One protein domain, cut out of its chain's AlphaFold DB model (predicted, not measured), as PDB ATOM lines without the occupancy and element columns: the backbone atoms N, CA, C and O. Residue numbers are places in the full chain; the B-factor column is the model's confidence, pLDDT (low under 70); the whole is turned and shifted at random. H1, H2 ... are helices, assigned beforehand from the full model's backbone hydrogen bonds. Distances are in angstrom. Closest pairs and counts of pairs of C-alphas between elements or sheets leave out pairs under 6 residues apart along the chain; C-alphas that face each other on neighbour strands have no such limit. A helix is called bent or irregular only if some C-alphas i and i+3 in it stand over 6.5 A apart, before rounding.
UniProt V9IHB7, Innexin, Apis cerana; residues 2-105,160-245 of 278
ATOM      1  N   LEU A   2     119.640 149.414 104.462       87.06
ATOM      2  CA  LEU A   2     119.319 150.856 104.383       87.06
ATOM      3  C   LEU A   2     118.091 151.198 103.512       87.06
ATOM      4  O   LEU A   2     117.291 152.053 103.873       87.06
ATOM      5  N   PHE A   3     117.885 150.490 102.396       89.81
ATOM      6  CA  PHE A   3     116.686 150.657 101.560       89.81
ATOM      7  C   PHE A   3     115.378 150.363 102.317       89.81
ATOM      8  O   PHE A   3     114.419 151.125 102.227       89.81
ATOM      9  N   PHE A   4     115.354 149.288 103.109       90.50
ATOM     10  CA  PHE A   4     114.196 148.925 103.928       90.50
ATOM     11  C   PHE A   4     113.935 149.971 105.018       90.50
ATOM     12  O   PHE A   4     112.788 150.326 105.269       90.50
ATOM     13  N   GLN A   5     114.997 150.538 105.593       91.19
ATOM     14  CA  GLN A   5     114.880 151.664 106.519       91.19
ATOM     15  C   GLN A   5     114.276 152.897 105.848       91.19
ATOM     16  O   GLN A   5     113.407 153.541 106.423       91.19
ATOM     17  N   GLY A   6     114.671 153.197 104.607       92.38
ATOM     18  CA  GLY A   6     114.064 154.275 103.823       92.38
ATOM     19  C   GLY A   6     112.551 154.098 103.651       92.38
ATOM     20  O   GLY A   6     111.796 155.052 103.830       92.38
ATOM     21  N   ILE A   7     112.095 152.868 103.388       93.06
ATOM     22  CA  ILE A   7     110.661 152.540 103.321       93.06
ATOM     23  C   ILE A   7     109.991 152.732 104.688       93.06
ATOM     24  O   ILE A   7     108.927 153.345 104.767       93.06
ATOM     25  N   LEU A   8     110.620 152.255 105.766       91.81
ATOM     26  CA  LEU A   8     110.123 152.451 107.128       91.81
ATOM     27  C   LEU A   8     109.948 153.940 107.444       91.81
ATOM     28  O   LEU A   8     108.896 154.322 107.944       91.81
ATOM     29  N   PHE A   9     110.904 154.810 107.099       93.00
ATOM     30  CA  PHE A   9     110.783 156.267 107.284       93.00
ATOM     31  C   PHE A   9     109.651 156.911 106.479       93.00
ATOM     32  O   PHE A   9     109.096 157.921 106.908       93.00
ATOM     33  N   TYR A  10     109.257 156.319 105.353       92.50
ATOM     34  CA  TYR A  10     108.132 156.804 104.558       92.50
ATOM     35  C   TYR A  10     106.760 156.395 105.124       92.50
ATOM     36  O   TYR A  10     105.766 157.087 104.896       92.50
ATOM     37  N   MET A  11     106.688 155.305 105.894       90.75
ATOM     38  CA  MET A  11     105.426 154.744 106.394       90.75
ATOM     39  C   MET A  11     104.570 155.731 107.207       90.75
ATOM     40  O   MET A  11     103.396 155.879 106.862       90.75
ATOM     41  N   PRO A  12     105.089 156.452 108.228       91.00
ATOM     42  CA  PRO A  12     104.269 157.387 109.003       91.00
ATOM     43  C   PRO A  12     103.662 158.493 108.136       91.00
ATOM     44  O   PRO A  12     102.504 158.865 108.314       91.00
ATOM     45  N   HIS A  13     104.421 158.981 107.150       89.56
ATOM     46  CA  HIS A  13     103.942 159.990 106.211       89.56
ATOM     47  C   HIS A  13     102.821 159.451 105.314       89.56
ATOM     48  O   HIS A  13     101.819 160.131 105.099       89.56
ATOM     49  N   TRP A  14     102.975 158.230 104.800       90.88
ATOM     50  CA  TRP A  14     101.955 157.592 103.973       90.88
ATOM     51  C   TRP A  14     100.655 157.336 104.751       90.88
ATOM     52  O   TRP A  14      99.578 157.658 104.249       90.88
ATOM     53  N   ILE A  15     100.757 156.851 105.994       90.69
ATOM     54  CA  ILE A  15      99.610 156.638 106.891       90.69
ATOM     55  C   ILE A  15      98.878 157.958 107.148       90.69
ATOM     56  O   ILE A  15      97.663 158.032 106.965       90.69
ATOM     57  N   TRP A  16      99.613 159.020 107.501       90.12
ATOM     58  CA  TRP A  16      99.020 160.338 107.725       90.12
ATOM     59  C   TRP A  16      98.306 160.862 106.478       90.12
ATOM     60  O   TRP A  16      97.165 161.311 106.557       90.12
ATOM     61  N   LYS A  17      98.938 160.747 105.306       88.06
ATOM     62  CA  LYS A  17      98.357 161.195 104.036       88.06
ATOM     63  C   LYS A  17      97.042 160.481 103.711       88.06
ATOM     64  O   LYS A  17      96.133 161.114 103.177       88.06
ATOM     65  N   GLN A  18      96.943 159.191 104.030       87.69
ATOM     66  CA  GLN A  18      95.721 158.417 103.829       87.69
ATOM     67  C   GLN A  18      94.611 158.825 104.810       87.69
ATOM     68  O   GLN A  18      93.447 158.834 104.427       87.69
ATOM     69  N   TRP A  19      94.955 159.189 106.049       84.38
ATOM     70  CA  TRP A  19      93.986 159.629 107.061       84.38
ATOM     71  C   TRP A  19      93.527 161.082 106.912       84.38
ATOM     72  O   TRP A  19      92.371 161.391 107.193       84.38
ATOM     73  N   GLU A  20      94.411 161.990 106.492       84.00
ATOM     74  CA  GLU A  20      94.085 163.413 106.352       84.00
ATOM     75  C   GLU A  20      93.163 163.687 105.149       84.00
ATOM     76  O   GLU A  20      92.429 164.679 105.149       84.00
ATOM     77  N   GLU A  21      93.212 162.836 104.114       83.25
ATOM     78  CA  GLU A  21      92.457 162.972 102.852       83.25
ATOM     79  C   GLU A  21      92.618 164.351 102.169       83.25
ATOM     80  O   GLU A  21      91.834 164.745 101.310       83.25
ATOM     81  N   GLY A  22      93.646 165.121 102.541       79.50
ATOM     82  CA  GLY A  22      93.923 166.446 101.988       79.50
ATOM     83  C   GLY A  22      92.963 167.557 102.428       79.50
ATOM     84  O   GLY A  22      92.958 168.612 101.793       79.50
ATOM     85  N   LYS A  23      92.185 167.384 103.508       81.81
ATOM     86  CA  LYS A  23      91.211 168.392 103.985       81.81
ATOM     87  C   LYS A  23      91.834 169.778 104.190       81.81
ATOM     88  O   LYS A  23      91.343 170.761 103.637       81.81
ATOM     89  N   VAL A  24      92.955 169.867 104.913       84.25
ATOM     90  CA  VAL A  24      93.658 171.144 105.163       84.25
ATOM     91  C   VAL A  24      94.184 171.754 103.863       84.25
ATOM     92  O   VAL A  24      94.137 172.972 103.672       84.25
ATOM     93  N   ARG A  25      94.651 170.917 102.930       84.88
ATOM     94  CA  ARG A  25      95.141 171.375 101.629       84.88
ATOM     95  C   ARG A  25      94.016 171.973 100.785       84.88
ATOM     96  O   ARG A  25      94.190 173.073 100.277       84.88
ATOM     97  N   MET A  26      92.856 171.319 100.712       84.31
ATOM     98  CA  MET A  26      91.694 171.834  99.976       84.31
ATOM     99  C   MET A  26      91.217 173.180 100.533       84.31
ATOM    100  O   MET A  26      90.984 174.122  99.777       84.31
ATOM    101  N   ILE A  27      91.131 173.294 101.863       84.44
ATOM    102  CA  ILE A  27      90.722 174.540 102.520       84.44
ATOM    103  C   ILE A  27      91.753 175.651 102.270       84.44
ATOM    104  O   ILE A  27      91.390 176.771 101.915       84.44
ATOM    105  N   SER A  28      93.046 175.362 102.433       83.38
ATOM    106  CA  SER A  28      94.098 176.372 102.262       83.38
ATOM    107  C   SER A  28      94.287 176.804 100.806       83.38
ATOM    108  O   SER A  28      94.524 177.985 100.565       83.38
ATOM    109  N   GLU A  29      94.139 175.905  99.828       82.62
ATOM    110  CA  GLU A  29      94.177 176.236  98.396       82.62
ATOM    111  C   GLU A  29      93.016 177.148  97.989       82.62
ATOM    112  O   GLU A  29      93.257 178.152  97.324       82.62
ATOM    113  N   GLY A  30      91.788 176.889  98.459       78.19
ATOM    114  CA  GLY A  30      90.640 177.771  98.190       78.19
ATOM    115  C   GLY A  30      90.783 179.182  98.779       78.19
ATOM    116  O   GLY A  30      90.143 180.128  98.312       78.19
ATOM    117  N   MET A  31      91.648 179.332  99.786       77.56
ATOM    118  CA  MET A  31      91.951 180.602 100.449       77.56
ATOM    119  C   MET A  31      93.240 181.262  99.936       77.56
ATOM    120  O   MET A  31      93.466 182.453 100.177       77.56
ATOM    121  N   ARG A  32      94.099 180.529  99.217       75.50
ATOM    122  CA  ARG A  32      95.287 181.085  98.558       75.50
ATOM    123  C   ARG A  32      94.837 181.977  97.401       75.50
ATOM    124  O   ARG A  32      94.120 181.544  96.515       75.50
ATOM    125  N   GLY A  33      95.246 183.244  97.432       72.25
ATOM    126  CA  GLY A  33      94.820 184.249  96.450       72.25
ATOM    127  C   GLY A  33      93.571 185.040  96.845       72.25
ATOM    128  O   GLY A  33      93.356 186.102  96.279       72.25
ATOM    129  N   ALA A  34      92.843 184.645  97.901       73.62
ATOM    130  CA  ALA A  34      91.682 185.396  98.401       73.62
ATOM    131  C   ALA A  34      92.018 186.825  98.881       73.62
ATOM    132  O   ALA A  34      91.133 187.647  99.087       73.62
ATOM    133  N   LEU A  35      93.306 187.136  99.063       70.88
ATOM    134  CA  LEU A  35      93.774 188.485  99.381       70.88
ATOM    135  C   LEU A  35      93.713 189.445  98.177       70.88
ATOM    136  O   LEU A  35      93.691 190.653  98.384       70.88
ATOM    137  N   LEU A  36      93.729 188.910  96.952       76.81
ATOM    138  CA  LEU A  36      93.631 189.676  95.704       76.81
ATOM    139  C   LEU A  36      92.174 189.921  95.289       76.81
ATOM    140  O   LEU A  36      91.923 190.783  94.449       76.81
ATOM    141  N   ASP A  37      91.235 189.182  95.881       78.75
ATOM    142  CA  ASP A  37      89.807 189.327  95.621       78.75
ATOM    143  C   ASP A  37      89.252 190.618  96.239       78.75
ATOM    144  O   ASP A  37      89.799 191.198  97.187       78.75
ATOM    145  N   ASN A  38      88.099 191.048  95.728       82.38
ATOM    146  CA  ASN A  38      87.383 192.187  96.282       82.38
ATOM    147  C   ASN A  38      87.023 191.936  97.758       82.38
ATOM    148  O   ASN A  38      86.656 190.825  98.147       82.38
ATOM    149  N   LYS A  39      87.054 192.992  98.587       81.75
ATOM    150  CA  LYS A  39      86.661 192.933 100.012       81.75
ATOM    151  C   LYS A  39      85.383 192.106 100.286       81.75
ATOM    152  O   LYS A  39      85.445 191.268 101.185       81.75
ATOM    153  N   PRO A  40      84.262 192.279  99.550       83.88
ATOM    154  CA  PRO A  40      83.055 191.477  99.777       83.88
ATOM    155  C   PRO A  40      83.234 189.980  99.480       83.88
ATOM    156  O   PRO A  40      82.724 189.143 100.221       83.88
ATOM    157  N   GLU A  41      83.978 189.613  98.434       84.25
ATOM    158  CA  GLU A  41      84.210 188.206  98.074       84.25
ATOM    159  C   GLU A  41      85.108 187.510  99.096       84.25
ATOM    160  O   GLU A  41      84.842 186.377  99.506       84.25
ATOM    161  N   ARG A  42      86.134 188.222  99.568       84.25
ATOM    162  CA  ARG A  42      87.019 187.758 100.633       84.25
ATOM    163  C   ARG A  42      86.249 187.471 101.922       84.25
ATOM    164  O   ARG A  42      86.411 186.400 102.504       84.25
ATOM    165  N   GLN A  43      85.369 188.388 102.325       84.94
ATOM    166  CA  GLN A  43      84.509 188.211 103.498       84.94
ATOM    167  C   GLN A  43      83.557 187.025 103.340       84.94
ATOM    168  O   GLN A  43      83.436 186.218 104.261       84.94
ATOM    169  N   ALA A  44      82.945 186.852 102.166       87.00
ATOM    170  CA  ALA A  44      82.073 185.711 101.900       87.00
ATOM    171  C   ALA A  44      82.819 184.367 102.013       87.00
ATOM    172  O   ALA A  44      82.280 183.409 102.575       87.00
ATOM    173  N   LYS A  45      84.066 184.283 101.526       86.62
ATOM    174  CA  LYS A  45      84.919 183.089 101.684       86.62
ATOM    175  C   LYS A  45      85.256 182.822 103.153       86.62
ATOM    176  O   LYS A  45      85.070 181.697 103.616       86.62
ATOM    177  N   SER A  46      85.676 183.850 103.893       86.50
ATOM    178  CA  SER A  46      85.969 183.745 105.330       86.50
ATOM    179  C   SER A  46      84.744 183.297 106.135       86.50
ATOM    180  O   SER A  46      84.861 182.423 106.991       86.50
ATOM    181  N   GLN A  47      83.554 183.811 105.807       89.38
ATOM    182  CA  GLN A  47      82.304 183.449 106.473       89.38
ATOM    183  C   GLN A  47      81.872 182.008 106.185       89.38
ATOM    184  O   GLN A  47      81.462 181.294 107.099       89.38
ATOM    185  N   ARG A  48      81.995 181.547 104.933       88.25
ATOM    186  CA  ARG A  48      81.721 180.143 104.576       88.25
ATOM    187  C   ARG A  48      82.632 179.185 105.336       88.25
ATOM    188  O   ARG A  48      82.163 178.163 105.826       88.25
ATOM    189  N   LEU A  49      83.912 179.531 105.456       88.25
ATOM    190  CA  LEU A  49      84.884 178.728 106.188       88.25
ATOM    191  C   LEU A  49      84.606 178.722 107.696       88.25
ATOM    192  O   LEU A  49      84.598 177.654 108.302       88.25
ATOM    193  N   ALA A  50      84.330 179.883 108.293       88.31
ATOM    194  CA  ALA A  50      83.960 179.977 109.704       88.31
ATOM    195  C   ALA A  50      82.701 179.154 110.012       88.31
ATOM    196  O   ALA A  50      82.676 178.423 110.999       88.31
ATOM    197  N   LYS A  51      81.695 179.200 109.128       89.25
ATOM    198  CA  LYS A  51      80.486 178.379 109.244       89.25
ATOM    199  C   LYS A  51      80.793 176.883 109.160       89.25
ATOM    200  O   LYS A  51      80.377 176.145 110.038       89.25
ATOM    201  N   TYR A  52      81.573 176.448 108.170       88.50
ATOM    202  CA  TYR A  52      81.989 175.045 108.056       88.50
ATOM    203  C   TYR A  52      82.718 174.548 109.314       88.50
ATOM    204  O   TYR A  52      82.431 173.455 109.802       88.50
ATOM    205  N   ILE A  53      83.641 175.355 109.853       87.31
ATOM    206  CA  ILE A  53      84.361 175.019 111.086       87.31
ATOM    207  C   ILE A  53      83.373 174.911 112.246       87.31
ATOM    208  O   ILE A  53      83.413 173.907 112.943       87.31
ATOM    209  N   SER A  54      82.476 175.890 112.406       86.25
ATOM    210  CA  SER A  54      81.457 175.902 113.462       86.25
ATOM    211  C   SER A  54      80.519 174.694 113.393       86.25
ATOM    212  O   SER A  54      80.249 174.077 114.418       86.25
ATOM    213  N   ASP A  55      80.058 174.333 112.195       85.50
ATOM    214  CA  ASP A  55      79.146 173.205 111.969       85.50
ATOM    215  C   ASP A  55      79.839 171.849 112.216       85.50
ATOM    216  O   ASP A  55      79.180 170.858 112.527       85.50
ATOM    217  N   THR A  56      81.172 171.800 112.106       83.56
ATOM    218  CA  THR A  56      81.981 170.578 112.271       83.56
ATOM    219  C   THR A  56      82.739 170.544 113.611       83.56
ATOM    220  O   THR A  56      83.591 169.679 113.820       83.56
ATOM    221  N   LEU A  57      82.461 171.469 114.538       80.69
ATOM    222  CA  LEU A  57      83.104 171.492 115.859       80.69
ATOM    223  C   LEU A  57      82.906 170.161 116.601       80.69
ATOM    224  O   LEU A  57      81.884 169.493 116.454       80.69
ATOM    225  N   HIS A  58      83.902 169.765 117.396       78.62
ATOM    226  CA  HIS A  58      83.948 168.533 118.199       78.62
ATOM    227  C   HIS A  58      84.076 167.210 117.429       78.62
ATOM    228  O   HIS A  58      84.440 166.190 118.020       78.62
ATOM    229  N   LEU A  59      83.869 167.197 116.111       80.81
ATOM    230  CA  LEU A  59      84.031 165.991 115.287       80.81
ATOM    231  C   LEU A  59      85.503 165.703 114.933       80.81
ATOM    232  O   LEU A  59      85.836 164.613 114.466       80.81
ATOM    233  N   HIS A  60      86.415 166.644 115.198       81.75
ATOM    234  CA  HIS A  60      87.833 166.539 114.834       81.75
ATOM    235  C   HIS A  60      88.713 165.796 115.855       81.75
ATOM    236  O   HIS A  60      89.930 165.726 115.677       81.75
ATOM    237  N   ASN A  61      88.156 165.207 116.918       82.00
ATOM    238  CA  ASN A  61      88.976 164.476 117.896       82.00
ATOM    239  C   ASN A  61      89.650 163.235 117.295       82.00
ATOM    240  O   ASN A  61      90.823 162.995 117.572       82.00
ATOM    241  N   THR A  62      88.969 162.497 116.413       83.56
ATOM    242  CA  THR A  62      89.577 161.366 115.685       83.56
ATOM    243  C   THR A  62      90.724 161.834 114.788       83.56
ATOM    244  O   THR A  62      91.752 161.169 114.689       83.56
ATOM    245  N   TYR A  63      90.583 163.016 114.182       84.94
ATOM    246  CA  TYR A  63      91.626 163.626 113.360       84.94
ATOM    247  C   TYR A  63      92.877 163.963 114.188       84.94
ATOM    248  O   TYR A  63      93.990 163.614 113.795       84.94
ATOM    249  N   ALA A  64      92.710 164.571 115.367       86.25
ATOM    250  CA  ALA A  64      93.836 164.857 116.256       86.25
ATOM    251  C   ALA A  64      94.476 163.607 116.859       86.25
ATOM    252  O   ALA A  64      95.703 163.545 116.948       86.25
ATOM    253  N   ALA A  65      93.680 162.597 117.217       86.69
ATOM    254  CA  ALA A  65      94.211 161.305 117.638       86.69
ATOM    255  C   ALA A  65      95.081 160.688 116.533       86.69
ATOM    256  O   ALA A  65      96.170 160.190 116.814       86.69
ATOM    257  N   GLY A  66      94.645 160.789 115.273       88.38
ATOM    258  CA  GLY A  66      95.412 160.290 114.141       88.38
ATOM    259  C   GLY A  66      96.723 161.043 113.896       88.38
ATOM    260  O   GLY A  66      97.745 160.418 113.606       88.38
ATOM    261  N   TYR A  67      96.720 162.365 114.079       89.00
ATOM    262  CA  TYR A  67      97.922 163.198 113.963       89.00
ATOM    263  C   TYR A  67      98.956 162.817 115.018       89.00
ATOM    264  O   TYR A  67     100.101 162.499 114.694       89.00
ATOM    265  N   PHE A  68      98.522 162.768 116.279       89.44
ATOM    266  CA  PHE A  68      99.383 162.408 117.395       89.44
ATOM    267  C   PHE A  68      99.911 160.974 117.269       89.44
ATOM    268  O   PHE A  68     101.084 160.715 117.535       89.44
ATOM    269  N   PHE A  69      99.077 160.043 116.795       91.12
ATOM    270  CA  PHE A  69      99.504 158.678 116.506       91.12
ATOM    271  C   PHE A  69     100.609 158.634 115.444       91.12
ATOM    272  O   PHE A  69     101.608 157.947 115.639       91.12
ATOM    273  N   CYS A  70     100.478 159.386 114.345       91.75
ATOM    274  CA  CYS A  70     101.507 159.437 113.303       91.75
ATOM    275  C   CYS A  70     102.808 160.079 113.803       91.75
ATOM    276  O   CYS A  70     103.896 159.643 113.428       91.75
ATOM    277  N   GLU A  71     102.716 161.084 114.672       91.38
ATOM    278  CA  GLU A  71     103.879 161.732 115.275       91.38
ATOM    279  C   GLU A  71     104.613 160.805 116.254       91.38
ATOM    280  O   GLU A  71     105.836 160.659 116.179       91.38
ATOM    281  N   ALA A  72     103.867 160.092 117.104       92.19
ATOM    282  CA  ALA A  72     104.413 159.053 117.970       92.19
ATOM    283  C   ALA A  72     105.045 157.920 117.148       92.19
ATOM    284  O   ALA A  72     106.161 157.491 117.441       92.19
ATOM    285  N   LEU A  73     104.376 157.480 116.078       93.94
ATOM    286  CA  LEU A  73     104.898 156.468 115.165       93.94
ATOM    287  C   LEU A  73     106.194 156.934 114.493       93.94
ATOM    288  O   LEU A  73     107.113 156.135 114.351       93.94
ATOM    289  N   ASN A  74     106.309 158.212 114.124       93.88
ATOM    290  CA  ASN A  74     107.541 158.770 113.568       93.88
ATOM    291  C   ASN A  74     108.704 158.702 114.572       93.88
ATOM    292  O   ASN A  74     109.795 158.257 114.216       93.88
ATOM    293  N   PHE A  75     108.470 159.067 115.836       94.69
ATOM    294  CA  PHE A  75     109.486 158.951 116.887       94.69
ATOM    295  C   PHE A  75     109.890 157.489 117.141       94.69
ATOM    296  O   PHE A  75     111.077 157.157 117.125       94.69
ATOM    297  N   VAL A  76     108.908 156.594 117.296       95.00
ATOM    298  CA  VAL A  76     109.140 155.149 117.464       95.00
ATOM    299  C   VAL A  76     109.909 154.578 116.277       95.00
ATOM    300  O   VAL A  76     110.787 153.744 116.461       95.00
ATOM    301  N   ASN A  77     109.632 155.046 115.064       94.94
ATOM    302  CA  ASN A  77     110.319 154.609 113.860       94.94
ATOM    303  C   ASN A  77     111.790 155.043 113.838       94.94
ATOM    304  O   ASN A  77     112.651 154.237 113.491       94.94
ATOM    305  N   VAL A  78     112.112 156.274 114.255       95.06
ATOM    306  CA  VAL A  78     113.512 156.715 114.396       95.06
ATOM    307  C   VAL A  78     114.247 155.825 115.404       95.06
ATOM    308  O   VAL A  78     115.296 155.268 115.084       95.06
ATOM    309  N   VAL A  79     113.670 155.641 116.594       93.56
ATOM    310  CA  VAL A  79     114.262 154.831 117.670       93.56
ATOM    311  C   VAL A  79     114.400 153.363 117.249       93.56
ATOM    312  O   VAL A  79     115.457 152.758 117.421       93.56
ATOM    313  N   GLY A  80     113.369 152.802 116.623       93.31
ATOM    314  CA  GLY A  80     113.369 151.441 116.095       93.31
ATOM    315  C   GLY A  80     114.430 151.230 115.018       93.31
ATOM    316  O   GLY A  80     115.107 150.207 115.029       93.31
ATOM    317  N   ASN A  81     114.648 152.205 114.130       93.19
ATOM    318  CA  ASN A  81     115.717 152.129 113.132       93.19
ATOM    319  C   ASN A  81     117.112 152.158 113.764       93.19
ATOM    320  O   ASN A  81     117.991 151.445 113.282       93.19
ATOM    321  N   ILE A  82     117.314 152.917 114.846       92.19
ATOM    322  CA  ILE A  82     118.575 152.904 115.602       92.19
ATOM    323  C   ILE A  82     118.828 151.504 116.177       92.19
ATOM    324  O   ILE A  82     119.898 150.944 115.945       92.19
ATOM    325  N   PHE A  83     117.842 150.902 116.849       91.25
ATOM    326  CA  PHE A  83     117.971 149.546 117.404       91.25
ATOM    327  C   PHE A  83     118.125 148.463 116.332       91.25
ATOM    328  O   PHE A  83     118.854 147.489 116.528       91.25
ATOM    329  N   PHE A  84     117.464 148.624 115.185       91.56
ATOM    330  CA  PHE A  84     117.581 147.695 114.064       91.56
ATOM    331  C   PHE A  84     118.994 147.707 113.467       91.56
ATOM    332  O   PHE A  84     119.542 146.646 113.172       91.56
ATOM    333  N   ILE A  85     119.608 148.889 113.340       89.62
ATOM    334  CA  ILE A  85     121.016 149.019 112.939       89.62
ATOM    335  C   ILE A  85     121.923 148.423 114.006       89.62
ATOM    336  O   ILE A  85     122.798 147.631 113.680       89.62
ATOM    337  N   ASP A  86     121.695 148.754 115.272       89.56
ATOM    338  CA  ASP A  86     122.515 148.255 116.370       89.56
ATOM    339  C   ASP A  86     122.533 146.725 116.430       89.56
ATOM    340  O   ASP A  86     123.602 146.122 116.425       89.56
ATOM    341  N   THR A  87     121.369 146.086 116.318       87.31
ATOM    342  CA  THR A  87     121.259 144.620 116.263       87.31
ATOM    343  C   THR A  87     121.955 144.044 115.026       87.31
ATOM    344  O   THR A  87     122.625 143.018 115.115       87.31
ATOM    345  N   PHE A  88     121.834 144.703 113.870       85.75
ATOM    346  CA  PHE A  88     122.477 144.260 112.631       85.75
ATOM    347  C   PHE A  88     124.012 144.338 112.695       85.75
ATOM    348  O   PHE A  88     124.685 143.481 112.128       85.75
ATOM    349  N   LEU A  89     124.562 145.331 113.399       82.81
ATOM    350  CA  LEU A  89     126.002 145.486 113.634       82.81
ATOM    351  C   LEU A  89     126.494 144.793 114.919       82.81
ATOM    352  O   LEU A  89     127.615 145.046 115.353       82.81
ATOM    353  N   GLY A  90     125.686 143.935 115.546       80.19
ATOM    354  CA  GLY A  90     126.103 143.174 116.728       80.19
ATOM    355  C   GLY A  90     126.273 144.008 118.005       80.19
ATOM    356  O   GLY A  90     127.104 143.673 118.842       80.19
ATOM    357  N   GLY A  91     125.511 145.094 118.164       79.56
ATOM    358  CA  GLY A  91     125.515 145.957 119.355       79.56
ATOM    359  C   GLY A  91     126.576 147.062 119.348       79.56
ATOM    360  O   GLY A  91     126.739 147.782 120.332       79.56
ATOM    361  N   ALA A  92     127.329 147.193 118.254       75.25
ATOM    362  CA  ALA A  92     128.427 148.149 118.145       75.25
ATOM    363  C   ALA A  92     127.991 149.541 117.651       75.25
ATOM    364  O   ALA A  92     128.819 150.447 117.598       75.25
ATOM    365  N   PHE A  93     126.729 149.739 117.247       81.06
ATOM    366  CA  PHE A  93     126.297 150.991 116.616       81.06
ATOM    367  C   PHE A  93     126.052 152.099 117.641       81.06
ATOM    368  O   PHE A  93     126.431 153.241 117.399       81.06
ATOM    369  N   LEU A  94     125.456 151.793 118.795       79.69
ATOM    370  CA  LEU A  94     125.170 152.804 119.818       79.69
ATOM    371  C   LEU A  94     126.445 153.445 120.384       79.69
ATOM    372  O   LEU A  94     126.496 154.669 120.523       79.69
ATOM    373  N   SER A  95     127.487 152.652 120.654       75.00
ATOM    374  CA  SER A  95     128.772 153.170 121.148       75.00
ATOM    375  C   SER A  95     129.578 153.883 120.056       75.00
ATOM    376  O   SER A  95     130.382 154.770 120.357       75.00
ATOM    377  N   TYR A  96     129.293 153.580 118.785       74.12
ATOM    378  CA  TYR A  96     130.107 153.969 117.639       74.12
ATOM    379  C   TYR A  96     130.422 155.462 117.557       74.12
ATOM    380  O   TYR A  96     131.588 155.842 117.496       74.12
ATOM    381  N   GLY A  97     129.408 156.333 117.586       72.75
ATOM    382  CA  GLY A  97     129.647 157.774 117.474       72.75
ATOM    383  C   GLY A  97     130.432 158.345 118.652       72.75
ATOM    384  O   GLY A  97     131.284 159.216 118.468       72.75
ATOM    385  N   THR A  98     130.207 157.818 119.859       75.94
ATOM    386  CA  THR A  98     130.966 158.235 121.044       75.94
ATOM    387  C   THR A  98     132.420 157.778 120.983       75.94
ATOM    388  O   THR A  98     133.310 158.538 121.364       75.94
ATOM    389  N   ASP A  99     132.679 156.589 120.441       73.44
ATOM    390  CA  ASP A  99     134.027 156.056 120.265       73.44
ATOM    391  C   ASP A  99     134.762 156.811 119.147       73.44
ATOM    392  O   ASP A  99     135.935 157.161 119.282       73.44
ATOM    393  N   VAL A 100     134.084 157.168 118.053       72.12
ATOM    394  CA  VAL A 100     134.654 158.021 116.994       72.12
ATOM    395  C   VAL A 100     135.092 159.376 117.550       72.12
ATOM    396  O   VAL A 100     136.216 159.787 117.271       72.12
ATOM    397  N   LEU A 101     134.275 160.026 118.386       71.94
ATOM    398  CA  LEU A 101     134.628 161.299 119.025       71.94
ATOM    399  C   LEU A 101     135.804 161.169 120.007       71.94
ATOM    400  O   LEU A 101     136.701 162.011 119.996       71.94
ATOM    401  N   LYS A 102     135.833 160.116 120.834       72.00
ATOM    402  CA  LYS A 102     136.900 159.892 121.829       72.00
ATOM    403  C   LYS A 102     138.256 159.598 121.192       72.00
ATOM    404  O   LYS A 102     139.283 160.070 121.667       72.00
ATOM    405  N   PHE A 103     138.260 158.832 120.108       68.25
ATOM    406  CA  PHE A 103     139.480 158.322 119.483       68.25
ATOM    407  C   PHE A 103     139.797 159.010 118.146       68.25
ATOM    408  O   PHE A 103     140.641 158.526 117.392       68.25
ATOM    409  N   SER A 104     139.155 160.145 117.839       64.56
ATOM    410  CA  SER A 104     139.404 160.918 116.608       64.56
ATOM    411  C   SER A 104     140.858 161.395 116.471       64.56
ATOM    412  O   SER A 104     141.285 161.699 115.363       64.56
ATOM    413  N   ASN A 105     141.608 161.458 117.577       61.84
ATOM    414  CA  ASN A 105     143.010 161.889 117.618       61.84
ATOM    415  C   ASN A 105     144.027 160.729 117.646       61.84
ATOM    416  O   ASN A 105     145.227 160.988 117.694       61.84
ATOM    417  N   PHE A 160     125.272 160.156 113.627       90.19
ATOM    418  CA  PHE A 160     125.013 161.555 113.993       90.19
ATOM    419  C   PHE A 160     123.658 162.029 113.466       90.19
ATOM    420  O   PHE A 160     122.909 162.701 114.176       90.19
ATOM    421  N   TRP A 161     123.324 161.634 112.236       92.81
ATOM    422  CA  TRP A 161     122.050 161.961 111.615       92.81
ATOM    423  C   TRP A 161     120.856 161.407 112.406       92.81
ATOM    424  O   TRP A 161     119.920 162.151 112.698       92.81
ATOM    425  N   PHE A 162     120.888 160.135 112.815       92.56
ATOM    426  CA  PHE A 162     119.800 159.532 113.584       92.56
ATOM    427  C   PHE A 162     119.658 160.120 114.983       92.56
ATOM    428  O   PHE A 162     118.529 160.296 115.430       92.56
ATOM    429  N   ILE A 163     120.755 160.488 115.649       91.88
ATOM    430  CA  ILE A 163     120.683 161.179 116.944       91.88
ATOM    431  C   ILE A 163     120.008 162.546 116.792       91.88
ATOM    432  O   ILE A 163     119.099 162.867 117.556       91.88
ATOM    433  N   ILE A 164     120.383 163.329 115.773       94.06
ATOM    434  CA  ILE A 164     119.734 164.618 115.489       94.06
ATOM    435  C   ILE A 164     118.244 164.413 115.191       94.06
ATOM    436  O   ILE A 164     117.404 165.106 115.767       94.06
ATOM    437  N   LEU A 165     117.894 163.441 114.344       94.75
ATOM    438  CA  LEU A 165     116.496 163.126 114.045       94.75
ATOM    439  C   LEU A 165     115.716 162.675 115.285       94.75
ATOM    440  O   LEU A 165     114.568 163.087 115.448       94.75
ATOM    441  N   ALA A 166     116.312 161.872 116.167       94.50
ATOM    442  CA  ALA A 166     115.682 161.417 117.405       94.50
ATOM    443  C   ALA A 166     115.403 162.591 118.351       94.50
ATOM    444  O   ALA A 166     114.313 162.689 118.909       94.50
ATOM    445  N   VAL A 167     116.345 163.529 118.477       95.44
ATOM    446  CA  VAL A 167     116.160 164.741 119.287       95.44
ATOM    447  C   VAL A 167     115.074 165.639 118.693       95.44
ATOM    448  O   VAL A 167     114.171 166.053 119.413       95.44
ATOM    449  N   LEU A 168     115.111 165.915 117.385       95.56
ATOM    450  CA  LEU A 168     114.117 166.774 116.730       95.56
ATOM    451  C   LEU A 168     112.705 166.175 116.789       95.56
ATOM    452  O   LEU A 168     111.755 166.883 117.119       95.56
ATOM    453  N   SER A 169     112.567 164.877 116.510       94.19
ATOM    454  CA  SER A 169     111.280 164.175 116.609       94.19
ATOM    455  C   SER A 169     110.794 164.062 118.055       94.19
ATOM    456  O   SER A 169     109.602 164.221 118.301       94.19
ATOM    457  N   GLY A 170     111.699 163.875 119.019       94.81
ATOM    458  CA  GLY A 170     111.373 163.898 120.444       94.81
ATOM    459  C   GLY A 170     110.862 165.264 120.902       94.81
ATOM    460  O   GLY A 170     109.843 165.338 121.581       94.81
ATOM    461  N   ILE A 171     111.511 166.359 120.488       94.81
ATOM    462  CA  ILE A 171     111.052 167.726 120.786       94.81
ATOM    463  C   ILE A 171     109.677 167.989 120.163       94.81
ATOM    464  O   ILE A 171     108.818 168.561 120.832       94.81
ATOM    465  N   ALA A 172     109.456 167.567 118.916       91.50
ATOM    466  CA  ALA A 172     108.161 167.702 118.250       91.50
ATOM    467  C   ALA A 172     107.058 166.948 119.015       91.50
ATOM    468  O   ALA A 172     106.065 167.551 119.416       91.50
ATOM    469  N   LEU A 173     107.307 165.683 119.368       92.44
ATOM    470  CA  LEU A 173     106.367 164.871 120.138       92.44
ATOM    471  C   LEU A 173     106.071 165.473 121.520       92.44
ATOM    472  O   LEU A 173     104.920 165.493 121.951       92.44
ATOM    473  N   LEU A 174     107.091 165.993 122.212       91.56
ATOM    474  CA  LEU A 174     106.922 166.678 123.497       91.56
ATOM    475  C   LEU A 174     106.111 167.967 123.355       91.56
ATOM    476  O   LEU A 174     105.260 168.247 124.198       91.56
ATOM    477  N   TYR A 175     106.345 168.740 122.294       89.19
ATOM    478  CA  TYR A 175     105.558 169.930 121.989       89.19
ATOM    479  C   TYR A 175     104.087 169.570 121.755       89.19
ATOM    480  O   TYR A 175     103.208 170.161 122.382       89.19
ATOM    481  N   SER A 176     103.815 168.561 120.928       87.12
ATOM    482  CA  SER A 176     102.455 168.092 120.660       87.12
ATOM    483  C   SER A 176     101.779 167.539 121.913       87.12
ATOM    484  O   SER A 176     100.636 167.887 122.200       87.12
ATOM    485  N   MET A 177     102.503 166.773 122.735       86.94
ATOM    486  CA  MET A 177     102.019 166.317 124.039       86.94
ATOM    487  C   MET A 177     101.668 167.500 124.954       86.94
ATOM    488  O   MET A 177     100.606 167.514 125.578       86.94
ATOM    489  N   ALA A 178     102.522 168.526 125.008       87.31
ATOM    490  CA  ALA A 178     102.273 169.715 125.814       87.31
ATOM    491  C   ALA A 178     101.041 170.497 125.333       87.31
ATOM    492  O   ALA A 178     100.300 171.029 126.154       87.31
ATOM    493  N   VAL A 179     100.786 170.548 124.023       83.44
ATOM    494  CA  VAL A 179      99.584 171.180 123.452       83.44
ATOM    495  C   VAL A 179      98.303 170.430 123.840       83.44
ATOM    496  O   VAL A 179      97.279 171.069 124.078       83.44
ATOM    497  N   VAL A 180      98.351 169.098 123.926       81.19
ATOM    498  CA  VAL A 180      97.198 168.265 124.307       81.19
ATOM    499  C   VAL A 180      96.930 168.325 125.814       81.19
ATOM    500  O   VAL A 180      95.779 168.465 126.221       81.19
ATOM    501  N   LEU A 181      97.977 168.236 126.640       82.12
ATOM    502  CA  LEU A 181      97.847 168.152 128.099       82.12
ATOM    503  C   LEU A 181      97.648 169.513 128.776       82.12
ATOM    504  O   LEU A 181      96.943 169.594 129.781       82.12
ATOM    505  N   LEU A 182      98.279 170.579 128.265       81.25
ATOM    506  CA  LEU A 182      98.240 171.900 128.893       81.25
ATOM    507  C   LEU A 182      97.294 172.845 128.140       81.25
ATOM    508  O   LEU A 182      97.670 173.380 127.088       81.25
ATOM    509  N   PRO A 183      96.112 173.163 128.701       75.38
ATOM    510  CA  PRO A 183      95.229 174.163 128.110       75.38
ATOM    511  C   PRO A 183      95.915 175.535 128.006       75.38
ATOM    512  O   PRO A 183      95.789 176.188 126.978       75.38
ATOM    513  N   SER A 184      96.750 175.922 128.978       75.62
ATOM    514  CA  SER A 184      97.493 177.197 128.988       75.62
ATOM    515  C   SER A 184      98.424 177.391 127.779       75.62
ATOM    516  O   SER A 184      98.614 178.512 127.292       75.62
ATOM    517  N   THR A 185      98.994 176.299 127.256       76.44
ATOM    518  CA  THR A 185      99.838 176.328 126.051       76.44
ATOM    519  C   THR A 185      98.998 176.667 124.821       76.44
ATOM    520  O   THR A 185      99.415 177.490 124.001       76.44
ATOM    521  N   ARG A 186      97.783 176.106 124.724       76.69
ATOM    522  CA  ARG A 186      96.822 176.414 123.654       76.69
ATOM    523  C   ARG A 186      96.457 177.893 123.665       76.69
ATOM    524  O   ARG A 186      96.520 178.537 122.617       76.69
ATOM    525  N   GLU A 187      96.171 178.448 124.844       73.12
ATOM    526  CA  GLU A 187      95.827 179.869 124.985       73.12
ATOM    527  C   GLU A 187      96.969 180.768 124.519       73.12
ATOM    528  O   GLU A 187      96.768 181.689 123.727       73.12
ATOM    529  N   THR A 188      98.194 180.464 124.950       78.62
ATOM    530  CA  THR A 188      99.382 181.252 124.605       78.62
ATOM    531  C   THR A 188      99.655 181.234 123.100       78.62
ATOM    532  O   THR A 188      99.961 182.275 122.512       78.62
ATOM    533  N   ILE A 189      99.525 180.069 122.457       79.69
ATOM    534  CA  ILE A 189      99.714 179.919 121.007       79.69
ATOM    535  C   ILE A 189      98.658 180.717 120.244       79.69
ATOM    536  O   ILE A 189      99.003 181.469 119.326       79.69
ATOM    537  N   LEU A 190      97.387 180.573 120.628       75.19
ATOM    538  CA  LEU A 190      96.285 181.241 119.946       75.19
ATOM    539  C   LEU A 190      96.394 182.758 120.113       75.19
ATOM    540  O   LEU A 190      96.306 183.485 119.130       75.19
ATOM    541  N   ARG A 191      96.726 183.234 121.318       75.06
ATOM    542  CA  ARG A 191      96.921 184.658 121.620       75.06
ATOM    543  C   ARG A 191      98.118 185.268 120.888       75.06
ATOM    544  O   ARG A 191      98.044 186.406 120.441       75.06
ATOM    545  N   LYS A 192      99.218 184.522 120.712       77.94
ATOM    546  CA  LYS A 192     100.365 184.982 119.903       77.94
ATOM    547  C   LYS A 192     100.025 185.110 118.417       77.94
ATOM    548  O   LYS A 192     100.566 185.989 117.745       77.94
ATOM    549  N   ARG A 193      99.190 184.209 117.892       73.56
ATOM    550  CA  ARG A 193      98.834 184.163 116.465       73.56
ATOM    551  C   ARG A 193      97.669 185.105 116.128       73.56
ATOM    552  O   ARG A 193      97.656 185.690 115.046       73.56
ATOM    553  N   PHE A 194      96.752 185.308 117.069       70.12
ATOM    554  CA  PHE A 194      95.615 186.217 116.974       70.12
ATOM    555  C   PHE A 194      95.989 187.606 117.497       70.12
ATOM    556  O   PHE A 194      95.624 188.013 118.597       70.12
ATOM    557  N   LYS A 195      96.788 188.332 116.707       65.25
ATOM    558  CA  LYS A 195      97.278 189.666 117.083       65.25
ATOM    559  C   LYS A 195      96.189 190.746 117.079       65.25
ATOM    560  O   LYS A 195      96.414 191.796 117.671       65.25
ATOM    561  N   PHE A 196      95.062 190.520 116.396       60.25
ATOM    562  CA  PHE A 196      94.121 191.588 116.035       60.25
ATOM    563  C   PHE A 196      92.725 191.496 116.654       60.25
ATOM    564  O   PHE A 196      91.953 192.429 116.455       60.25
ATOM    565  N   GLY A 197      92.375 190.439 117.390       61.25
ATOM    566  CA  GLY A 197      91.033 190.350 117.972       61.25
ATOM    567  C   GLY A 197      90.976 190.493 119.488       61.25
ATOM    568  O   GLY A 197      91.983 190.502 120.199       61.25
ATOM    569  N   THR A 198      89.749 190.664 119.977       65.81
ATOM    570  CA  THR A 198      89.458 191.016 121.367       65.81
ATOM    571  C   THR A 198      89.814 189.859 122.311       65.81
ATOM    572  O   THR A 198      89.398 188.724 122.066       65.81
ATOM    573  N   PRO A 199      90.513 190.108 123.438       67.25
ATOM    574  CA  PRO A 199      90.918 189.055 124.377       67.25
ATOM    575  C   PRO A 199      89.737 188.250 124.946       67.25
ATOM    576  O   PRO A 199      89.899 187.077 125.267       67.25
ATOM    577  N   ALA A 200      88.543 188.849 125.022       68.62
ATOM    578  CA  ALA A 200      87.318 188.167 125.437       68.62
ATOM    579  C   ALA A 200      86.850 187.098 124.427       68.62
ATOM    580  O   ALA A 200      86.454 186.010 124.837       68.62
ATOM    581  N   GLY A 201      86.951 187.372 123.120       69.75
ATOM    582  CA  GLY A 201      86.576 186.417 122.069       69.75
ATOM    583  C   GLY A 201      87.514 185.210 122.022       69.75
ATOM    584  O   GLY A 201      87.062 184.078 121.885       69.75
ATOM    585  N   VAL A 202      88.812 185.435 122.251       72.69
ATOM    586  CA  VAL A 202      89.824 184.367 122.312       72.69
ATOM    587  C   VAL A 202      89.546 183.402 123.463       72.69
ATOM    588  O   VAL A 202      89.571 182.192 123.261       72.69
ATOM    589  N   ASN A 203      89.240 183.924 124.652       73.88
ATOM    590  CA  ASN A 203      88.942 183.093 125.820       73.88
ATOM    591  C   ASN A 203      87.648 182.284 125.637       73.88
ATOM    592  O   ASN A 203      87.603 181.117 126.019       73.88
ATOM    593  N   ALA A 204      86.617 182.873 125.019       74.56
ATOM    594  CA  ALA A 204      85.393 182.153 124.672       74.56
ATOM    595  C   ALA A 204      85.677 181.024 123.668       74.56
ATOM    596  O   ALA A 204      85.296 179.881 123.900       74.56
ATOM    597  N   LEU A 205      86.437 181.308 122.605       77.31
ATOM    598  CA  LEU A 205      86.807 180.315 121.598       77.31
ATOM    599  C   LEU A 205      87.618 179.155 122.191       77.31
ATOM    600  O   LEU A 205      87.391 178.002 121.844       77.31
ATOM    601  N   ILE A 206      88.555 179.434 123.097       77.62
ATOM    602  CA  ILE A 206      89.355 178.396 123.766       77.62
ATOM    603  C   ILE A 206      88.475 177.482 124.617       77.62
ATOM    604  O   ILE A 206      88.696 176.272 124.627       77.62
ATOM    605  N   ARG A 207      87.491 178.054 125.322       76.88
ATOM    606  CA  ARG A 207      86.594 177.301 126.202       76.88
ATOM    607  C   ARG A 207      85.682 176.358 125.420       76.88
ATOM    608  O   ARG A 207      85.473 175.232 125.854       76.88
ATOM    609  N   GLU A 208      85.185 176.811 124.272       77.88
ATOM    610  CA  GLU A 208      84.281 176.027 123.424       77.88
ATOM    611  C   GLU A 208      85.027 175.091 122.452       77.88
ATOM    612  O   GLU A 208      84.430 174.168 121.915       77.88
ATOM    613  N   THR A 209      86.334 175.267 122.210       79.19
ATOM    614  CA  THR A 209      87.094 174.381 121.304       79.19
ATOM    615  C   THR A 209      87.728 173.201 122.034       79.19
ATOM    616  O   THR A 209      88.442 173.353 123.031       79.19
ATOM    617  N   GLN A 210      87.545 171.997 121.490       83.00
ATOM    618  CA  GLN A 210      88.267 170.810 121.948       83.00
ATOM    619  C   GLN A 210      89.675 170.743 121.339       83.00
ATOM    620  O   GLN A 210      90.061 171.549 120.488       83.00
ATOM    621  N   VAL A 211      90.470 169.771 121.792       81.94
ATOM    622  CA  VAL A 211      91.847 169.550 121.320       81.94
ATOM    623  C   VAL A 211      91.882 169.326 119.803       81.94
ATOM    624  O   VAL A 211      92.739 169.895 119.126       81.94
ATOM    625  N   GLY A 212      90.922 168.561 119.267       83.19
ATOM    626  CA  GLY A 212      90.793 168.304 117.833       83.19
ATOM    627  C   GLY A 212      90.607 169.565 116.998       83.19
ATOM    628  O   GLY A 212      91.327 169.790 116.024       83.19
ATOM    629  N   ASP A 213      89.681 170.419 117.424       85.19
ATOM    630  CA  ASP A 213      89.370 171.660 116.721       85.19
ATOM    631  C   ASP A 213      90.542 172.641 116.806       85.19
ATOM    632  O   ASP A 213      90.943 173.224 115.799       85.19
ATOM    633  N   PHE A 214      91.164 172.763 117.987       86.38
ATOM    634  CA  PHE A 214      92.356 173.591 118.165       86.38
ATOM    635  C   PHE A 214      93.488 173.168 117.224       86.38
ATOM    636  O   PHE A 214      94.139 174.029 116.629       86.38
ATOM    637  N   LEU A 215      93.714 171.861 117.065       87.31
ATOM    638  CA  LEU A 215      94.728 171.346 116.152       87.31
ATOM    639  C   LEU A 215      94.410 171.735 114.702       87.31
ATOM    640  O   LEU A 215      95.283 172.254 114.010       87.31
ATOM    641  N   LEU A 216      93.165 171.558 114.251       88.00
ATOM    642  CA  LEU A 216      92.756 171.960 112.903       88.00
ATOM    643  C   LEU A 216      92.975 173.463 112.671       88.00
ATOM    644  O   LEU A 216      93.574 173.855 111.670       88.00
ATOM    645  N   LEU A 217      92.546 174.299 113.619       87.19
ATOM    646  CA  LEU A 217      92.764 175.747 113.603       87.19
ATOM    647  C   LEU A 217      94.259 176.101 113.575       87.19
ATOM    648  O   LEU A 217      94.669 177.013 112.856       87.19
ATOM    649  N   HIS A 218      95.089 175.360 114.309       86.00
ATOM    650  CA  HIS A 218      96.535 175.532 114.305       86.00
ATOM    651  C   HIS A 218      97.152 175.208 112.937       86.00
ATOM    652  O   HIS A 218      97.894 176.036 112.401       86.00
ATOM    653  N   LEU A 219      96.821 174.053 112.342       87.44
ATOM    654  CA  LEU A 219      97.304 173.653 111.011       87.44
ATOM    655  C   LEU A 219      96.843 174.641 109.936       87.44
ATOM    656  O   LEU A 219      97.612 175.019 109.051       87.44
ATOM    657  N   LEU A 220      95.597 175.095 110.024       87.50
ATOM    658  CA  LEU A 220      95.043 176.062 109.092       87.50
ATOM    659  C   LEU A 220      95.770 177.410 109.194       87.50
ATOM    660  O   LEU A 220      96.169 177.983 108.181       87.50
ATOM    661  N   GLY A 221      96.037 177.870 110.417       84.88
ATOM    662  CA  GLY A 221      96.782 179.099 110.675       84.88
ATOM    663  C   GLY A 221      98.244 179.054 110.229       84.88
ATOM    664  O   GLY A 221      98.832 180.113 110.019       84.88
ATOM    665  N   GLN A 222      98.852 177.870 110.092       85.38
ATOM    666  CA  GLN A 222     100.189 177.708 109.505       85.38
ATOM    667  C   GLN A 222     100.168 177.746 107.969       85.38
ATOM    668  O   GLN A 222     101.117 178.237 107.362       85.38
ATOM    669  N   ASN A 223      99.090 177.259 107.348       86.50
ATOM    670  CA  ASN A 223      98.957 177.177 105.891       86.50
ATOM    671  C   ASN A 223      98.309 178.420 105.247       86.50
ATOM    672  O   ASN A 223      98.406 178.601 104.032       86.50
ATOM    673  N   MET A 224      97.659 179.283 106.035       84.69
ATOM    674  CA  MET A 224      96.979 180.499 105.574       84.69
ATOM    675  C   MET A 224      97.734 181.789 105.920       84.69
ATOM    676  O   MET A 224      98.528 181.851 106.857       84.69
ATOM    677  N   ASN A 225      97.439 182.867 105.182       85.75
ATOM    678  CA  ASN A 225      97.929 184.205 105.517       85.75
ATOM    679  C   ASN A 225      97.329 184.679 106.852       85.75
ATOM    680  O   ASN A 225      96.130 184.525 107.091       85.75
ATOM    681  N   ILE A 226      98.156 185.308 107.692       84.31
ATOM    682  CA  ILE A 226      97.758 185.793 109.016       84.31
ATOM    683  C   ILE A 226      96.540 186.724 108.974       84.31
ATOM    684  O   ILE A 226      95.674 186.594 109.829       84.31
ATOM    685  N   MET A 227      96.414 187.610 107.978       82.75
ATOM    686  CA  MET A 227      95.267 188.526 107.887       82.75
ATOM    687  C   MET A 227      93.953 187.763 107.661       82.75
ATOM    688  O   MET A 227      92.989 187.976 108.390       82.75
ATOM    689  N   MET A 228      93.947 186.817 106.716       84.00
ATOM    690  CA  MET A 228      92.787 185.961 106.426       84.00
ATOM    691  C   MET A 228      92.416 185.083 107.617       84.00
ATOM    692  O   MET A 228      91.245 184.926 107.941       84.00
ATOM    693  N   PHE A 229      93.422 184.519 108.285       87.12
ATOM    694  CA  PHE A 229      93.202 183.683 109.458       87.12
ATOM    695  C   PHE A 229      92.563 184.468 110.613       87.12
ATOM    696  O   PHE A 229      91.674 183.944 111.277       87.12
ATOM    697  N   ASN A 230      92.957 185.731 110.822       86.00
ATOM    698  CA  ASN A 230      92.319 186.585 111.828       86.00
ATOM    699  C   ASN A 230      90.856 186.911 111.459       86.00
ATOM    700  O   ASN A 230      90.009 186.868 112.339       86.00
ATOM    701  N   GLU A 231      90.538 187.169 110.184       86.62
ATOM    702  CA  GLU A 231      89.156 187.433 109.730       86.62
ATOM    703  C   GLU A 231      88.239 186.206 109.920       86.62
ATOM    704  O   GLU A 231      87.111 186.338 110.388       86.62
ATOM    705  N   VAL A 232      88.740 184.997 109.639       88.50
ATOM    706  CA  VAL A 232      88.014 183.735 109.890       88.50
ATOM    707  C   VAL A 232      87.785 183.508 111.385       88.50
ATOM    708  O   VAL A 232      86.697 183.106 111.787       88.50
ATOM    709  N   LEU A 233      88.802 183.759 112.211       87.19
ATOM    710  CA  LEU A 233      88.711 183.604 113.662       87.19
ATOM    711  C   LEU A 233      87.732 184.598 114.301       87.19
ATOM    712  O   LEU A 233      87.016 184.218 115.226       87.19
ATOM    713  N   ASP A 234      87.686 185.839 113.818       86.06
ATOM    714  CA  ASP A 234      86.749 186.856 114.306       86.06
ATOM    715  C   ASP A 234      85.296 186.473 113.984       86.06
ATOM    716  O   ASP A 234      84.435 186.460 114.867       86.06
ATOM    717  N   GLU A 235      85.034 186.023 112.751       87.38
ATOM    718  CA  GLU A 235      83.708 185.527 112.368       87.38
ATOM    719  C   GLU A 235      83.323 184.255 113.140       87.38
ATOM    720  O   GLU A 235      82.177 184.123 113.568       87.38
ATOM    721  N   LEU A 236      84.271 183.346 113.389       87.69
ATOM    722  CA  LEU A 236      84.039 182.160 114.218       87.69
ATOM    723  C   LEU A 236      83.654 182.549 115.655       87.69
ATOM    724  O   LEU A 236      82.704 181.999 116.210       87.69
ATOM    725  N   CYS A 237      84.333 183.539 116.244       85.12
ATOM    726  CA  CYS A 237      83.972 184.070 117.559       85.12
ATOM    727  C   CYS A 237      82.561 184.677 117.551       85.12
ATOM    728  O   CYS A 237      81.800 184.481 118.499       85.12
ATOM    729  N   ARG A 238      82.181 185.396 116.489       83.94
ATOM    730  CA  ARG A 238      80.837 185.976 116.351       83.94
ATOM    731  C   ARG A 238      79.752 184.895 116.316       83.94
ATOM    732  O   ARG A 238      78.765 185.008 117.038       83.94
ATOM    733  N   GLN A 239      79.964 183.833 115.537       83.19
ATOM    734  CA  GLN A 239      79.043 182.694 115.409       83.19
ATOM    735  C   GLN A 239      78.859 181.953 116.744       83.19
ATOM    736  O   GLN A 239      77.732 181.659 117.141       83.19
ATOM    737  N   LEU A 240      79.946 181.731 117.490       79.44
ATOM    738  CA  LEU A 240      79.898 181.059 118.794       79.44
ATOM    739  C   LEU A 240      79.182 181.890 119.870       79.44
ATOM    740  O   LEU A 240      78.412 181.350 120.663       79.44
ATOM    741  N   ASN A 241      79.365 183.216 119.872       74.44
ATOM    742  CA  ASN A 241      78.640 184.107 120.787       74.44
ATOM    743  C   ASN A 241      77.134 184.178 120.466       74.44
ATOM    744  O   ASN A 241      76.303 184.200 121.379       74.44
ATOM    745  N   LEU A 242      76.759 184.160 119.183       59.03
ATOM    746  CA  LEU A 242      75.358 184.075 118.743       59.03
ATOM    747  C   LEU A 242      74.703 182.748 119.182       59.03
ATOM    748  O   LEU A 242      73.556 182.748 119.635       59.03
ATOM    749  N   GLY A 243      75.451 181.638 119.156       51.47
ATOM    750  CA  GLY A 243      75.015 180.351 119.711       51.47
ATOM    751  C   GLY A 243      74.822 180.381 121.232       51.47
ATOM    752  O   GLY A 243      73.795 179.921 121.729       51.47
ATOM    753  N   SER A 244      75.735 181.017 121.977       46.97
ATOM    754  CA  SER A 244      75.615 181.168 123.439       46.97
ATOM    755  C   SER A 244      74.425 182.037 123.863       46.97
ATOM    756  O   SER A 244      73.879 181.835 124.948       46.97
ATOM    757  N   THR A 245      73.986 182.978 123.020       43.62
ATOM    758  CA  THR A 245      72.841 183.857 123.328       43.62
ATOM    759  C   THR A 245      71.498 183.149 123.083       43.62
ATOM    760  O   THR A 245      70.465 183.578 123.587       43.62
TER     761      THR A 245
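AT A GLANCE: This is residues 2 to 105 and 160 to 245 of the 278 residues of the protein "Innexin" of Apis cerana (UniProt V9IHB7). What shape does the model show? Three long helices, H1, H4 and H6, run side by side as an elongated arm with H4 in the middle, and the shorter H2, H7, H8 and H9 cluster with H3 and H10 as a head at one end. At the other end H5 turns off H4, and residues 99 to 105 stick out. How is it made up? The printed part has 190 residues with ten named helices, H1 to H10 in chain order, and no named strand, an all-helix class; it is loose, with a radius of gyration of the C-alphas of 21.3 A, and a rod of 68 by 33 by 31 A.

IN THESE COORDINATES: How does the printed part begin? H1, residues 2 to 20, begins with C-alpha 2 at (119.319, 150.856, 104.383); by its hydrogen bonds it was assigned as one helix, but it is bent, with C-alphas 9 and 12 6.8 A apart, into H1a, residues 2 to 9, and H1b, residues 12 to 20. What follows before the cut? H2 is residues 23 to 31, H3 residues 39 to 55, 24.3 A long, and H4 residues 61 to 88, 39.5 A long. H5, residues 93 to 102, is irregular, with C-alphas 94 and 97 7.1 A apart. What comes after it? H6, residues 160 to 181, is 31.3 A long; H7 is 183 to 193, H8 199 to 208 and H9 211 to 223. H10, residues 226 to 245, is 28.8 A long and ends with C-alpha 245 at (72.841, 183.857, 123.328).

HOW THE PARTS SIT: What does the hub, H4, touch? H1b touches its residues 63 to 74 at a shallow tilt of 13 degrees, opposite ways, closest at the C-alphas of Pro 12 and Cys 70, 5.5 A. H6 touches it at 25 degrees, also shallow and opposite ways, closest at the C-alphas of Phe 75 and Ser 169, 5.5 A. H9 is about perpendicular to it at 78 degrees, closest at the C-alphas of Asn 61 and Gly 212, 4.2 A. What of the other helices? H3 and H10 touch at a steep tilt of 53 degrees, closest at the C-alphas of Ser 46 and Val 232, 5.0 A. H2 touches H9, with the C-alphas of Ser 28 and Asn 223 closest at 6.1 A, and H7 touches H8, with those of Glu 187 and Ile 206 closest at 6.7 A. How do the backbones look? Every O i to N i+4 pair is within hydrogen-bond range in H1a, H1b, H2, H3, H4, H6, H7, H8, H9 and H10; in H5 it is 4 of 6.

THE WHOLE: How far does it reach? The two C-alphas farthest apart are those of Asn 105 and Thr 245, 73.7 A. Where is it cut? Residues 106 to 159 are not printed, and C-alphas 105 and 160 are 18.4 A apart; of the links printed whole, none is long. Where is confidence low? The pLDDT is under 70 in residues 103 to 105, 195 to 201 and 242 to 245.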